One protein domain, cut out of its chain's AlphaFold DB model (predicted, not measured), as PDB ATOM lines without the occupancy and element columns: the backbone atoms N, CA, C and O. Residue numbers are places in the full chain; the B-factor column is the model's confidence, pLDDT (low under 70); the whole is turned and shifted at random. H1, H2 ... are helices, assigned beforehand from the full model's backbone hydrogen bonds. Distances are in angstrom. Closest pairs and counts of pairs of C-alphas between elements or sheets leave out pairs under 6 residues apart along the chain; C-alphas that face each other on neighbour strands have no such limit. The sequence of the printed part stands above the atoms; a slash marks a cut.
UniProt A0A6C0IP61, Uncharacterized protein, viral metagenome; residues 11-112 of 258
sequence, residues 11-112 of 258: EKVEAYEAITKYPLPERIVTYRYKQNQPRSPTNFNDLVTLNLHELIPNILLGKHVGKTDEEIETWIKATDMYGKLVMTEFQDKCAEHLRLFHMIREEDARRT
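AT A GLANCE: This is residues 11 to 112 of the 258 residues of an uncharacterized protein of viral metagenome (UniProt A0A6C0IP61). One very long, straight helix, H4, makes the longest axis, and its last residues, 90 to 112, stick out as a free arm. Near its other half the chain before it forms a loose body: short H1 packs on H4 residues 75 to 86, small H3 lies near the beginning of H4, and H2 touches no helix, with the long loop of residues 20 to 43 leading to it from H1. The printed part has 102 residues with four named helices, H1, H2, H3 and H4 in chain order, and no named strand; the class is all helix. The whole is extended, with a radius of gyration of the C-alphas of 19.7 A, and flat, spanning 68 by 41 by 16 A.

HOW THE PARTS SIT: H1, residues 11 to 19, touches H4, residues 69 to 112, with H4's residues 75 to 86 alone. Their closest C-alphas, those of Ala 15 and Tyr 82, are 5.4 A apart. They run opposite ways at a shallow tilt of 31 degrees. H2, residues 44 to 54, is apart from H1 and H4. H3, residues 59 to 64, is apart from H1 and H2. H3 and H4 form a helical hairpin and only just touch, with 3 pairs of C-alphas within 8 A, the closest being Gly 62 and Ile 72 at 6.7 A; their tilt is steep, 41 degrees, opposite ways. In H1, H2, H3 and H4 every O i to N i+4 pair is within hydrogen-bond range.

IN THESE COORDINATES: H1 begins at C-alpha 11, (147.878, 183.641, 230.767), and is 12.7 A long. H2 measures 15.8 A and H3 8.6 A. H4 runs 64.8 A, from C-alpha 69 at (160.656, 205.264, 226.640) to C-alpha 112 at (156.937, 140.599, 226.750).

THE WHOLE: The C-alphas farthest apart, those of Gly 66 and Thr 112, are 68.1 A apart. The printed part has no cut. The link H1 to H2 is long, 24 residues; the other two are tight. Residue 26 and residues 31 to 40 have pLDDT under 70.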
ATOM      1  N   GLU A  11     146.713 182.780 230.538       86.50
ATOM      2  CA  GLU A  11     147.878 183.641 230.767       86.50
ATOM      3  C   GLU A  11     148.699 183.910 229.493       86.50
ATOM      4  O   GLU A  11     149.173 185.024 229.281       86.50
ATOM      5  N   LYS A  12     148.864 182.912 228.611       86.12
ATOM      6  CA  LYS A  12     149.577 183.099 227.340       86.12
ATOM      7  C   LYS A  12     148.766 183.950 226.368       86.12
ATOM      8  O   LYS A  12     149.348 184.777 225.670       86.12
ATOM      9  N   VAL A  13     147.450 183.743 226.316       87.19
ATOM     10  CA  VAL A  13     146.548 184.528 225.459       87.19
ATOM     11  C   VAL A  13     146.572 185.993 225.890       87.19
ATOM     12  O   VAL A  13     146.809 186.865 225.061       87.19
ATOM     13  N   GLU A  14     146.451 186.256 227.191       88.56
ATOM     14  CA  GLU A  14     146.544 187.605 227.761       88.56
ATOM     15  C   GLU A  14     147.910 188.256 227.486       88.56
ATOM     16  O   GLU A  14     147.983 189.419 227.084       88.56
ATOM     17  N   ALA A  15     149.006 187.503 227.636       87.00
ATOM     18  CA  ALA A  15     150.345 187.994 227.315       87.00
ATOM     19  C   ALA A  15     150.510 188.309 225.817       87.00
ATOM     20  O   ALA A  15     151.158 189.297 225.465       87.00
ATOM     21  N   TYR A  16     149.901 187.514 224.932       88.00
ATOM     22  CA  TYR A  16     149.896 187.789 223.497       88.00
ATOM     23  C   TYR A  16     149.087 189.054 223.169       88.00
ATOM     24  O   TYR A  16     149.567 189.934 222.458       88.00
ATOM     25  N   GLU A  17     147.894 189.215 223.743       87.69
ATOM     26  CA  GLU A  17     147.072 190.424 223.586       87.69
ATOM     27  C   GLU A  17     147.753 191.692 224.125       87.69
ATOM     28  O   GLU A  17     147.517 192.798 223.632       87.69
ATOM     29  N   ALA A  18     148.620 191.566 225.131       85.38
ATOM     30  CA  ALA A  18     149.407 192.688 225.626       85.38
ATOM     31  C   ALA A  18     150.443 193.170 224.597       85.38
ATOM     32  O   ALA A  18     150.639 194.380 224.456       85.38
ATOM     33  N   ILE A  19     151.076 192.255 223.852       88.38
ATOM     34  CA  ILE A  19     152.099 192.610 222.857       88.38
ATOM     35  C   ILE A  19     151.512 193.077 221.517       88.38
ATOM     36  O   ILE A  19     152.176 193.836 220.815       88.38
ATOM     37  N   THR A  20     150.262 192.725 221.178       86.12
ATOM     38  CA  THR A  20     149.599 193.211 219.945       86.12
ATOM     39  C   THR A  20     149.294 194.710 219.950       86.12
ATOM     40  O   THR A  20     149.001 195.285 218.903       86.12
ATOM     41  N   LYS A  21     149.396 195.369 221.111       84.38
ATOM     42  CA  LYS A  21     149.259 196.829 221.261       84.38
ATOM     43  C   LYS A  21     150.465 197.607 220.724       84.38
ATOM     44  O   LYS A  21     150.401 198.833 220.612       84.38
ATOM     45  N   TYR A  22     151.559 196.913 220.421       85.31
ATOM     46  CA  TYR A  22     152.786 197.477 219.870       85.31
ATOM     47  C   TYR A  22     152.950 197.089 218.395       85.31
ATOM     48  O   TYR A  22     152.295 196.153 217.933       85.31
ATOM     49  N   PRO A  23     153.807 197.790 217.630       80.62
ATOM     50  CA  PRO A  23     154.059 197.443 216.236       80.62
ATOM     51  C   PRO A  23     154.571 196.002 216.103       80.62
ATOM     52  O   PRO A  23     155.701 195.702 216.487       80.62
ATOM     53  N   LEU A  24     153.739 195.123 215.545       80.56
ATOM     54  CA  LEU A  24     154.078 193.745 215.193       80.56
ATOM     55  C   LEU A  24     154.030 193.564 213.668       80.56
ATOM     56  O   LEU A  24     153.324 194.311 212.982       80.56
ATOM     57  N   PRO A  25     154.744 192.571 213.115       70.56
ATOM     58  CA  PRO A  25     154.657 192.260 211.697       70.56
ATOM     59  C   PRO A  25     153.232 191.851 211.315       70.56
ATOM     60  O   PRO A  25     152.642 190.956 211.918       70.56
ATOM     61  N   GLU A  26     152.694 192.452 210.253       68.94
ATOM     62  CA  GLU A  26     151.345 192.145 209.752       68.94
ATOM     63  C   GLU A  26     151.209 190.714 209.206       68.94
ATOM     64  O   GLU A  26     150.100 190.217 209.004       68.94
ATOM     65  N   ARG A  27     152.332 190.054 208.891       73.94
ATOM     66  CA  ARG A  27     152.355 188.744 208.233       73.94
ATOM     67  C   ARG A  27     153.396 187.828 208.854       73.94
ATOM     68  O   ARG A  27     154.522 188.233 209.113       73.94
ATOM     69  N   ILE A  28     153.022 186.555 208.977       74.69
ATOM     70  CA  ILE A  28     153.916 185.463 209.368       74.69
ATOM     71  C   ILE A  28     155.045 185.346 208.341       74.69
ATOM     72  O   ILE A  28     154.794 185.226 207.133       74.69
ATOM     73  N   VAL A  29     156.289 185.317 208.817       74.44
ATOM     74  CA  VAL A  29     157.443 185.116 207.942       74.44
ATOM     75  C   VAL A  29     157.527 183.640 207.575       74.44
ATOM     76  O   VAL A  29     157.813 182.770 208.397       74.44
ATOM     77  N   THR A  30     157.247 183.362 206.306       71.25
ATOM     78  CA  THR A  30     157.186 182.006 205.737       71.25
ATOM     79  C   THR A  30     158.396 181.673 204.860       71.25
ATOM     80  O   THR A  30     158.610 180.513 204.503       71.25
ATOM     81  N   TYR A  31     159.230 182.669 204.541       67.44
ATOM     82  CA  TYR A  31     160.364 182.510 203.637       67.44
ATOM     83  C   TYR A  31     161.612 183.194 204.168       67.44
ATOM     84  O   TYR A  31     161.579 184.334 204.626       67.44
ATOM     85  N   ARG A  32     162.743 182.510 204.015       63.25
ATOM     86  CA  ARG A  32     164.054 183.096 204.257       63.25
ATOM     87  C   ARG A  32     164.402 184.037 203.102       63.25
ATOM     88  O   ARG A  32     164.779 183.575 202.026       63.25
ATOM     89  N   TYR A  33     164.290 185.347 203.300       59.81
ATOM     90  CA  TYR A  33     164.802 186.296 202.315       59.81
ATOM     91  C   TYR A  33     166.320 186.416 202.481       59.81
ATOM     92  O   TYR A  33     166.809 187.025 203.428       59.81
ATOM     93  N   LYS A  34     167.085 185.795 201.579       59.34
ATOM     94  CA  LYS A  34     168.525 186.034 201.458       59.34
ATOM     95  C   LYS A  34     168.791 186.742 200.141       59.34
ATOM     96  O   LYS A  34     168.610 186.148 199.079       59.34
ATOM     97  N   GLN A  35     169.233 187.997 200.206       48.22
ATOM     98  CA  GLN A  35     169.789 188.660 199.029       48.22
ATOM     99  C   GLN A  35     171.047 187.894 198.590       48.22
ATOM    100  O   GLN A  35     171.894 187.557 199.415       48.22
ATOM    101  N   ASN A  36     171.147 187.591 197.295       53.53
ATOM    102  CA  ASN A  36     172.327 187.002 196.646       53.53
ATOM    103  C   ASN A  36     172.727 185.566 197.061       53.53
ATOM    104  O   ASN A  36     173.877 185.182 196.862       53.53
ATOM    105  N   GLN A  37     171.807 184.739 197.578       58.16
ATOM    106  CA  GLN A  37     172.043 183.291 197.744       58.16
ATOM    107  C   GLN A  37     171.027 182.454 196.952       58.16
ATOM    108  O   GLN A  37     169.876 182.873 196.802       58.16
ATOM    109  N   PRO A  38     171.416 181.264 196.447       61.97
ATOM    110  CA  PRO A  38     170.471 180.346 195.823       61.97
ATOM    111  C   PRO A  38     169.332 180.018 196.799       61.97
ATOM    112  O   PRO A  38     169.565 179.827 197.995       61.97
ATOM    113  N   ARG A  39     168.094 179.970 196.287       62.22
ATOM    114  CA  ARG A  39     166.885 179.660 197.067       62.22
ATOM    115  C   ARG A  39     167.006 178.265 197.689       62.22
ATOM    116  O   ARG A  39     166.665 177.271 197.057       62.22
ATOM    117  N   SER A  40     167.480 178.182 198.927       68.19
ATOM    118  CA  SER A  40     167.318 176.981 199.744       68.19
ATOM    119  C   SER A  40     165.871 176.912 200.251       68.19
ATOM    120  O   SER A  40     165.333 177.953 200.640       68.19
ATOM    121  N   PRO A  41     165.233 175.728 200.269       75.44
ATOM    122  CA  PRO A  41     163.918 175.565 200.880       75.44
ATOM    123  C   PRO A  41     163.947 176.000 202.350       75.44
ATOM    124  O   PRO A  41     164.865 175.624 203.083       75.44
ATOM    125  N   THR A  42     162.948 176.771 202.784       79.31
ATOM    126  CA  THR A  42     162.769 177.111 204.201       79.31
ATOM    127  C   THR A  42     162.511 175.826 204.984       79.31
ATOM    128  O   THR A  42     161.563 175.099 204.684       79.31
ATOM    129  N   ASN A  43     163.348 175.530 205.976       83.50
ATOM    130  CA  ASN A  43     163.123 174.394 206.869       83.50
ATOM    131  C   ASN A  43     162.382 174.829 208.147       83.50
ATOM    132  O   ASN A  43     162.154 176.014 208.388       83.50
ATOM    133  N   PHE A  44     162.009 173.861 208.985       84.06
ATOM    134  CA  PHE A  44     161.280 174.137 210.225       84.06
ATOM    135  C   PHE A  44     162.052 175.058 211.187       84.06
ATOM    136  O   PHE A  44     161.471 175.983 211.747       84.06
ATOM    137  N   ASN A  45     163.366 174.859 211.337       85.62
ATOM    138  CA  ASN A  45     164.205 175.705 212.189       85.62
ATOM    139  C   ASN A  45     164.239 177.163 211.705       85.62
ATOM    140  O   ASN A  45     164.204 178.087 212.518       85.62
ATOM    141  N   ASP A  46     164.274 177.375 210.388       84.00
ATOM    142  CA  ASP A  46     164.211 178.712 209.803       84.00
ATOM    143  C   ASP A  46     162.875 179.393 210.139       84.00
ATOM    144  O   ASP A  46     162.881 180.555 210.532       84.00
ATOM    145  N   LEU A  47     161.746 178.676 210.064       85.75
ATOM    146  CA  LEU A  47     160.435 179.227 210.434       85.75
ATOM    147  C   LEU A  47     160.381 179.643 211.908       85.75
ATOM    148  O   LEU A  47     159.928 180.746 212.202       85.75
ATOM    149  N   VAL A  48     160.871 178.803 212.824       86.44
ATOM    150  CA  VAL A  48     160.910 179.144 214.258       86.44
ATOM    151  C   VAL A  48     161.776 180.380 214.487       86.44
ATOM    152  O   VAL A  48     161.336 181.342 215.109       86.44
ATOM    153  N   THR A  49     162.990 180.380 213.936       85.44
ATOM    154  CA  THR A  49     163.964 181.455 214.157       85.44
ATOM    155  C   THR A  49     163.471 182.789 213.603       85.44
ATOM    156  O   THR A  49     163.563 183.803 214.288       85.44
ATOM    157  N   LEU A  50     162.933 182.798 212.378       85.56
ATOM    158  CA  LEU A  50     162.453 184.023 211.736       85.56
ATOM    159  C   LEU A  50     161.281 184.627 212.512       85.56
ATOM    160  O   LEU A  50     161.310 185.810 212.819       85.56
ATOM    161  N   ASN A  51     160.291 183.819 212.896       86.88
ATOM    162  CA  ASN A  51     159.126 184.340 213.612       86.88
ATOM    163  C   ASN A  51     159.464 184.782 215.047       86.88
ATOM    164  O   ASN A  51     158.887 185.753 215.523       86.88
ATOM    165  N   LEU A  52     160.426 184.141 215.723       87.12
ATOM    166  CA  LEU A  52     160.925 184.631 217.015       87.12
ATOM    167  C   LEU A  52     161.699 185.946 216.879       87.12
ATOM    168  O   LEU A  52     161.589 186.805 217.747       87.12
ATOM    169  N   HIS A  53     162.475 186.114 215.805       86.81
ATOM    170  CA  HIS A  53     163.226 187.345 215.569       86.81
ATOM    171  C   HIS A  53     162.304 188.541 215.321       86.81
ATOM    172  O   HIS A  53     162.530 189.616 215.862       86.81
ATOM    173  N   GLU A  54     161.237 188.332 214.558       84.62
ATOM    174  CA  GLU A  54     160.239 189.356 214.245       84.62
ATOM    175  C   GLU A  54     159.396 189.792 215.456       84.62
ATOM    176  O   GLU A  54     158.832 190.882 215.460       84.62
ATOM    177  N   LEU A  55     159.320 188.965 216.506       87.19
ATOM    178  CA  LEU A  55     158.688 189.346 217.772       87.19
ATOM    179  C   LEU A  55     159.553 190.305 218.605       87.19
ATOM    180  O   LEU A  55     159.040 190.918 219.543       87.19
ATOM    181  N   ILE A  56     160.850 190.439 218.300       90.00
ATOM    182  CA  ILE A  56     161.757 191.309 219.053       90.00
ATOM    183  C   ILE A  56     161.348 192.777 218.841       90.00
ATOM    184  O   ILE A  56     161.265 193.228 217.697       90.00
ATOM    185  N   PRO A  57     161.150 193.556 219.921       90.62
ATOM    186  CA  PRO A  57     160.760 194.954 219.821       90.62
ATOM    187  C   PRO A  57     161.694 195.804 218.958       90.62
ATOM    188  O   PRO A  57     162.875 195.978 219.267       90.62
ATOM    189  N   ASN A  58     161.146 196.408 217.905       90.31
ATOM    190  CA  ASN A  58     161.853 197.407 217.113       90.31
ATOM    191  C   ASN A  58     161.744 198.784 217.786       90.31
ATOM    192  O   ASN A  58     160.801 199.542 217.557       90.31
ATOM    193  N   ILE A  59     162.744 199.112 218.606       91.81
ATOM    194  CA  ILE A  59     162.805 200.355 219.392       91.81
ATOM    195  C   ILE A  59     162.679 201.599 218.501       91.81
ATOM    196  O   ILE A  59     161.951 202.530 218.840       91.81
ATOM    197  N   LEU A  60     163.361 201.621 217.350       91.69
ATOM    198  CA  LEU A  60     163.336 202.767 216.434       91.69
ATOM    199  C   LEU A  60     161.943 202.974 215.835       91.69
ATOM    200  O   LEU A  60     161.472 204.108 215.765       91.69
ATOM    201  N   LEU A  61     161.272 201.885 215.455       88.62
ATOM    202  CA  LEU A  61     159.895 201.939 214.971       88.62
ATOM    203  C   LEU A  61     158.941 202.415 216.070       88.62
ATOM    204  O   LEU A  61     158.102 203.270 215.804       88.62
ATOM    205  N   GLY A  62     159.110 201.923 217.302       89.06
ATOM    206  CA  GLY A  62     158.353 202.376 218.470       89.06
ATOM    207  C   GLY A  62     158.457 203.891 218.673       89.06
ATOM    208  O   GLY A  62     157.435 204.569 218.758       89.06
ATOM    209  N   LYS A  63     159.680 204.440 218.654       90.75
ATOM    210  CA  LYS A  63     159.897 205.895 218.756       90.75
ATOM    211  C   LYS A  63     159.298 206.655 217.569       90.75
ATOM    212  O   LYS A  63     158.689 207.700 217.765       90.75
ATOM    213  N   HIS A  64     159.426 206.126 216.351       91.88
ATOM    214  CA  HIS A  64     158.861 206.740 215.145       91.88
ATOM    215  C   HIS A  64     157.329 206.863 215.203       91.88
ATOM    216  O   HIS A  64     156.781 207.862 214.750       91.88
ATOM    217  N   VAL A  65     156.631 205.881 215.787       89.94
ATOM    218  CA  VAL A  65     155.167 205.928 215.970       89.94
ATOM    219  C   VAL A  65     154.732 206.638 217.261       89.94
ATOM    220  O   VAL A  65     153.566 206.565 217.639       89.94
ATOM    221  N   GLY A  66     155.653 207.336 217.936       90.88
ATOM    222  CA  GLY A  66     155.354 208.199 219.079       90.88
ATOM    223  C   GLY A  66     155.256 207.498 220.436       90.88
ATOM    224  O   GLY A  66     154.651 208.065 221.341       90.88
ATOM    225  N   LYS A  67     155.821 206.292 220.599       92.56
ATOM    226  CA  LYS A  67     155.885 205.619 221.908       92.56
ATOM    227  C   LYS A  67     156.910 206.262 222.838       92.56
ATOM    228  O   LYS A  67     158.004 206.615 222.392       92.56
ATOM    229  N   THR A  68     156.572 206.371 224.124       95.00
ATOM    230  CA  THR A  68     157.508 206.852 225.155       95.00
ATOM    231  C   THR A  68     158.549 205.791 225.512       95.00
ATOM    232  O   THR A  68     158.388 204.607 225.201       95.00
ATOM    233  N   ASP A  69     159.624 206.200 226.187       94.25
ATOM    234  CA  ASP A  69     160.656 205.264 226.640       94.25
ATOM    235  C   ASP A  69     160.088 204.248 227.657       94.25
ATOM    236  O   ASP A  69     160.434 203.069 227.592       94.25
ATOM    237  N   GLU A  70     159.138 204.647 228.511       95.38
ATOM    238  CA  GLU A  70     158.441 203.742 229.442       95.38
ATOM    239  C   GLU A  70     157.538 202.737 228.713       95.38
ATOM    240  O   GLU A  70     157.467 201.559 229.082       95.38
ATOM    241  N   GLU A  71     156.845 203.172 227.655       92.75
ATOM    242  CA  GLU A  71     156.033 202.277 226.827       92.75
ATOM    243  C   GLU A  71     156.905 201.258 226.084       92.75
ATOM    244  O   GLU A  71     156.517 200.095 225.974       92.75
ATOM    245  N   ILE A  72     158.080 201.676 225.602       92.94
ATOM    246  CA  ILE A  72     159.062 200.798 224.956       92.94
ATOM    247  C   ILE A  72     159.643 199.802 225.965       92.94
ATOM    248  O   ILE A  72     159.765 198.617 225.655       92.94
ATOM    249  N   GLU A  73     159.963 200.234 227.186       94.62
ATOM    250  CA  GLU A  73     160.417 199.327 228.244       94.62
ATOM    251  C   GLU A  73     159.338 198.292 228.597       94.62
ATOM    252  O   GLU A  73     159.624 197.099 228.744       94.62
ATOM    253  N   THR A  74     158.080 198.733 228.676       94.25
ATOM    254  CA  THR A  74     156.928 197.853 228.911       94.25
ATOM    255  C   THR A  74     156.770 196.838 227.782       94.25
ATOM    256  O   THR A  74     156.567 195.656 228.056       94.25
ATOM    257  N   TRP A  75     156.941 197.261 226.526       93.62
ATOM    258  CA  TRP A  75     156.924 196.367 225.368       93.62
ATOM    259  C   TRP A  75     157.993 195.278 225.476       93.62
ATOM    260  O   TRP A  75     157.687 194.098 225.325       93.62
ATOM    261  N   ILE A  76     159.232 195.656 225.805       93.56
ATOM    262  CA  ILE A  76     160.348 194.714 225.963       93.56
ATOM    263  C   ILE A  76     160.044 193.674 227.042       93.56
ATOM    264  O   ILE A  76     160.200 192.474 226.802       93.56
ATOM    265  N   LYS A  77     159.560 194.113 228.210       94.00
ATOM    266  CA  LYS A  77     159.195 193.210 229.310       94.00
ATOM    267  C   LYS A  77     158.035 192.284 228.937       94.00
ATOM    268  O   LYS A  77     158.085 191.097 229.250       94.00
ATOM    269  N   ALA A  78     157.015 192.804 228.251       91.62
ATOM    270  CA  ALA A  78     155.866 192.018 227.811       91.62
ATOM    271  C   ALA A  78     156.266 190.942 226.788       91.62
ATOM    272  O   ALA A  78     155.851 189.789 226.920       91.62
ATOM    273  N   THR A  79     157.125 191.275 225.818       92.62
ATOM    274  CA  THR A  79     157.637 190.297 224.848       92.62
ATOM    275  C   THR A  79     158.469 189.201 225.519       92.62
ATOM    276  O   THR A  79     158.279 188.024 225.206       92.62
ATOM    277  N   ASP A  80     159.356 189.542 226.462       93.44
ATOM    278  CA  ASP A  80     160.133 188.548 227.221       93.44
ATOM    279  C   ASP A  80     159.223 187.609 228.031       93.44
ATOM    280  O   ASP A  80     159.391 186.386 228.006       93.44
ATOM    281  N   MET A  81     158.203 188.161 228.695       92.69
ATOM    282  CA  MET A  81     157.215 187.375 229.437       92.69
ATOM    283  C   MET A  81     156.447 186.410 228.527       92.69
ATOM    284  O   MET A  81     156.331 185.227 228.853       92.69
ATOM    285  N   TYR A  82     155.977 186.877 227.367       92.00
ATOM    286  CA  TYR A  82     155.319 186.019 226.383       92.00
ATOM    287  C   TYR A  82     156.246 184.887 225.909       92.00
ATOM    288  O   TYR A  82     155.850 183.722 225.897       92.00
ATOM    289  N   GLY A  83     157.510 185.202 225.598       92.00
ATOM    290  CA  GLY A  83     158.509 184.208 225.201       92.00
ATOM    291  C   GLY A  83     158.741 183.129 226.265       92.00
ATOM    292  O   GLY A  83     158.798 181.941 225.940       92.00
ATOM    293  N   LYS A  84     158.805 183.520 227.544       93.81
ATOM    294  CA  LYS A  84     158.903 182.582 228.675       93.81
ATOM    295  C   LYS A  84     157.689 181.661 228.763       93.81
ATOM    296  O   LYS A  84     157.871 180.459 228.909       93.81
ATOM    297  N   LEU A  85     156.473 182.193 228.620       92.69
ATOM    298  CA  LEU A  85     155.244 181.389 228.649       92.69
ATOM    299  C   LEU A  85     155.197 180.369 227.503       92.69
ATOM    300  O   LEU A  85     154.887 179.200 227.735       92.69
ATOM    301  N   VAL A  86     155.573 180.779 226.286       91.12
ATOM    302  CA  VAL A  86     155.675 179.873 225.128       91.12
ATOM    303  C   VAL A  86     156.695 178.761 225.382       91.12
ATOM    304  O   VAL A  86     156.424 177.595 225.085       91.12
ATOM    305  N   MET A  87     157.858 179.100 225.949       91.88
ATOM    306  CA  MET A  87     158.897 178.121 226.277       91.88
ATOM    307  C   MET A  87     158.420 177.119 227.331       91.88
ATOM    308  O   MET A  87     158.595 175.916 227.141       91.88
ATOM    309  N   THR A  88     157.796 177.592 228.411       92.44
ATOM    310  CA  THR A  88     157.250 176.729 229.466       92.44
ATOM    311  C   THR A  88     156.205 175.769 228.900       92.44
ATOM    312  O   THR A  88     156.323 174.563 229.096       92.44
ATOM    313  N   GLU A  89     155.246 176.258 228.101       89.94
ATOM    314  CA  GLU A  89     154.226 175.400 227.478       89.94
ATOM    315  C   GLU A  89     154.859 174.321 226.578       89.94
ATOM    316  O   GLU A  89     154.424 173.166 226.563       89.94
ATOM    317  N   PHE A  90     155.902 174.676 225.823       90.81
ATOM    318  CA  PHE A  90     156.636 173.718 225.001       90.81
ATOM    319  C   PHE A  90     157.343 172.651 225.852       90.81
ATOM    320  O   PHE A  90     157.233 171.457 225.562       90.81
ATOM    321  N   GLN A  91     158.032 173.066 226.915       93.69
ATOM    322  CA  GLN A  91     158.734 172.164 227.829       93.69
ATOM    323  C   GLN A  91     157.773 171.208 228.540       93.69
ATOM    324  O   GLN A  91     158.055 170.010 228.607       93.69
ATOM    325  N   ASP A  92     156.621 171.700 228.994       90.88
ATOM    326  CA  ASP A  92     155.588 170.886 229.633       90.88
ATOM    327  C   ASP A  92     155.052 169.814 228.681       90.88
ATOM    328  O   ASP A  92     154.963 168.638 229.048       90.88
ATOM    329  N   LYS A  93     154.793 170.174 227.417       88.06
ATOM    330  CA  LYS A  93     154.386 169.209 226.383       88.06
ATOM    331  C   LYS A  93     155.464 168.160 226.128       88.06
ATOM    332  O   LYS A  93     155.143 166.977 225.987       88.06
ATOM    333  N   CYS A  94     156.737 168.551 226.078       90.69
ATOM    334  CA  CYS A  94     157.841 167.599 225.959       90.69
ATOM    335  C   CYS A  94     157.918 166.659 227.172       90.69
ATOM    336  O   CYS A  94     158.100 165.452 226.998       90.69
ATOM    337  N   ALA A  95     157.742 167.182 228.387       92.44
ATOM    338  CA  ALA A  95     157.739 166.392 229.614       92.44
ATOM    339  C   ALA A  95     156.567 165.397 229.657       92.44
ATOM    340  O   ALA A  95     156.753 164.243 230.047       92.44
ATOM    341  N   GLU A  96     155.378 165.799 229.205       89.62
ATOM    342  CA  GLU A  96     154.218 164.915 229.066       89.62
ATOM    343  C   GLU A  96     154.499 163.769 228.084       89.62
ATOM    344  O   GLU A  96     154.279 162.599 228.409       89.62
ATOM    345  N   HIS A  97     155.068 164.075 226.916       87.19
ATOM    346  CA  HIS A  97     155.427 163.055 225.927       87.19
ATOM    347  C   HIS A  97     156.514 162.105 226.440       87.19
ATOM    348  O   HIS A  97     156.474 160.909 226.146       87.19
ATOM    349  N   LEU A  98     157.461 162.597 227.243       90.81
ATOM    350  CA  LEU A  98     158.469 161.756 227.882       90.81
ATOM    351  C   LEU A  98     157.842 160.794 228.904       90.81
ATOM    352  O   LEU A  98     158.182 159.609 228.927       90.81
ATOM    353  N   ARG A  99     156.884 161.269 229.712       91.94
ATOM    354  CA  ARG A  99     156.114 160.412 230.631       91.94
ATOM    355  C   ARG A  99     155.340 159.343 229.865       91.94
ATOM    356  O   ARG A  99     155.422 158.168 230.221       91.94
ATOM    357  N   LEU A 100     154.658 159.725 228.783       87.56
ATOM    358  CA  LEU A 100     153.946 158.789 227.912       87.56
ATOM    359  C   LEU A 100     154.895 157.731 227.328       87.56
ATOM    360  O   LEU A 100     154.584 156.542 227.361       87.56
ATOM    361  N   PHE A 101     156.071 158.136 226.844       88.75
ATOM    362  CA  PHE A 101     157.090 157.211 226.350       88.75
ATOM    363  C   PHE A 101     157.520 156.198 227.420       88.75
ATOM    364  O   PHE A 101     157.591 155.000 227.142       88.75
ATOM    365  N   HIS A 102     157.774 156.650 228.651       91.38
ATOM    366  CA  HIS A 102     158.122 155.752 229.751       91.38
ATOM    367  C   HIS A 102     156.990 154.775 230.085       91.38
ATOM    368  O   HIS A 102     157.261 153.581 230.217       91.38
ATOM    369  N   MET A 103     155.738 155.243 230.126       88.25
ATOM    370  CA  MET A 103     154.571 154.377 230.328       88.25
ATOM    371  C   MET A 103     154.462 153.301 229.243       88.25
ATOM    372  O   MET A 103     154.322 152.123 229.567       88.25
ATOM    373  N   ILE A 104     154.586 153.680 227.965       85.88
ATOM    374  CA  ILE A 104     154.560 152.736 226.837       85.88
ATOM    375  C   ILE A 104     155.685 151.707 226.982       85.88
ATOM    376  O   ILE A 104     155.445 150.507 226.872       85.88
ATOM    377  N   ARG A 105     156.904 152.152 227.305       86.69
ATOM    378  CA  ARG A 105     158.060 151.264 227.485       86.69
ATOM    379  C   ARG A 105     157.845 150.248 228.611       86.69
ATOM    380  O   ARG A 105     158.216 149.083 228.473       86.69
ATOM    381  N   GLU A 106     157.261 150.670 229.729       88.88
ATOM    382  CA  GLU A 106     156.926 149.785 230.850       88.88
ATOM    383  C   GLU A 106     155.793 148.812 230.513       88.88
ATOM    384  O   GLU A 106     155.816 147.652 230.931       88.88
ATOM    385  N   GLU A 107     154.780 149.264 229.774       84.31
ATOM    386  CA  GLU A 107     153.742 148.385 229.244       84.31
ATOM    387  C   GLU A 107     154.323 147.325 228.312       84.31
ATOM    388  O   GLU A 107     154.026 146.146 228.494       84.31
ATOM    389  N   ASP A 108     155.177 147.705 227.365       83.81
ATOM    390  CA  ASP A 108     155.798 146.768 226.430       83.81
ATOM    391  C   ASP A 108     156.663 145.738 227.164       83.81
ATOM    392  O   ASP A 108     156.532 144.538 226.919       83.81
ATOM    393  N   ALA A 109     157.450 146.166 228.156       85.88
ATOM    394  CA  ALA A 109     158.220 145.254 229.001       85.88
ATOM    395  C   ALA A 109     157.326 144.252 229.758       85.88
ATOM    396  O   ALA A 109     157.673 143.074 229.892       85.88
ATOM    397  N   ARG A 110     156.156 144.694 230.246       84.06
ATOM    398  CA  ARG A 110     155.160 143.813 230.877       84.06
ATOM    399  C   ARG A 110     154.529 142.859 229.864       84.06
ATOM    400  O   ARG A 110     154.367 141.682 230.178       84.06
ATOM    401  N   ARG A 111     154.235 143.324 228.645       77.62
ATOM    402  CA  ARG A 111     153.684 142.497 227.559       77.62
ATOM    403  C   ARG A 111     154.642 141.392 227.138       77.62
ATOM    404  O   ARG A 111     154.192 140.273 226.943       77.62
ATOM    405  N   THR A 112     155.948 141.648 227.065       78.75
ATOM    406  CA  THR A 112     156.937 140.599 226.750       78.75
ATOM    407  C   THR A 112     156.953 139.476 227.793       78.75
ATOM    408  O   THR A 112     157.263 138.335 227.469       78.75
TER     409      THR A 112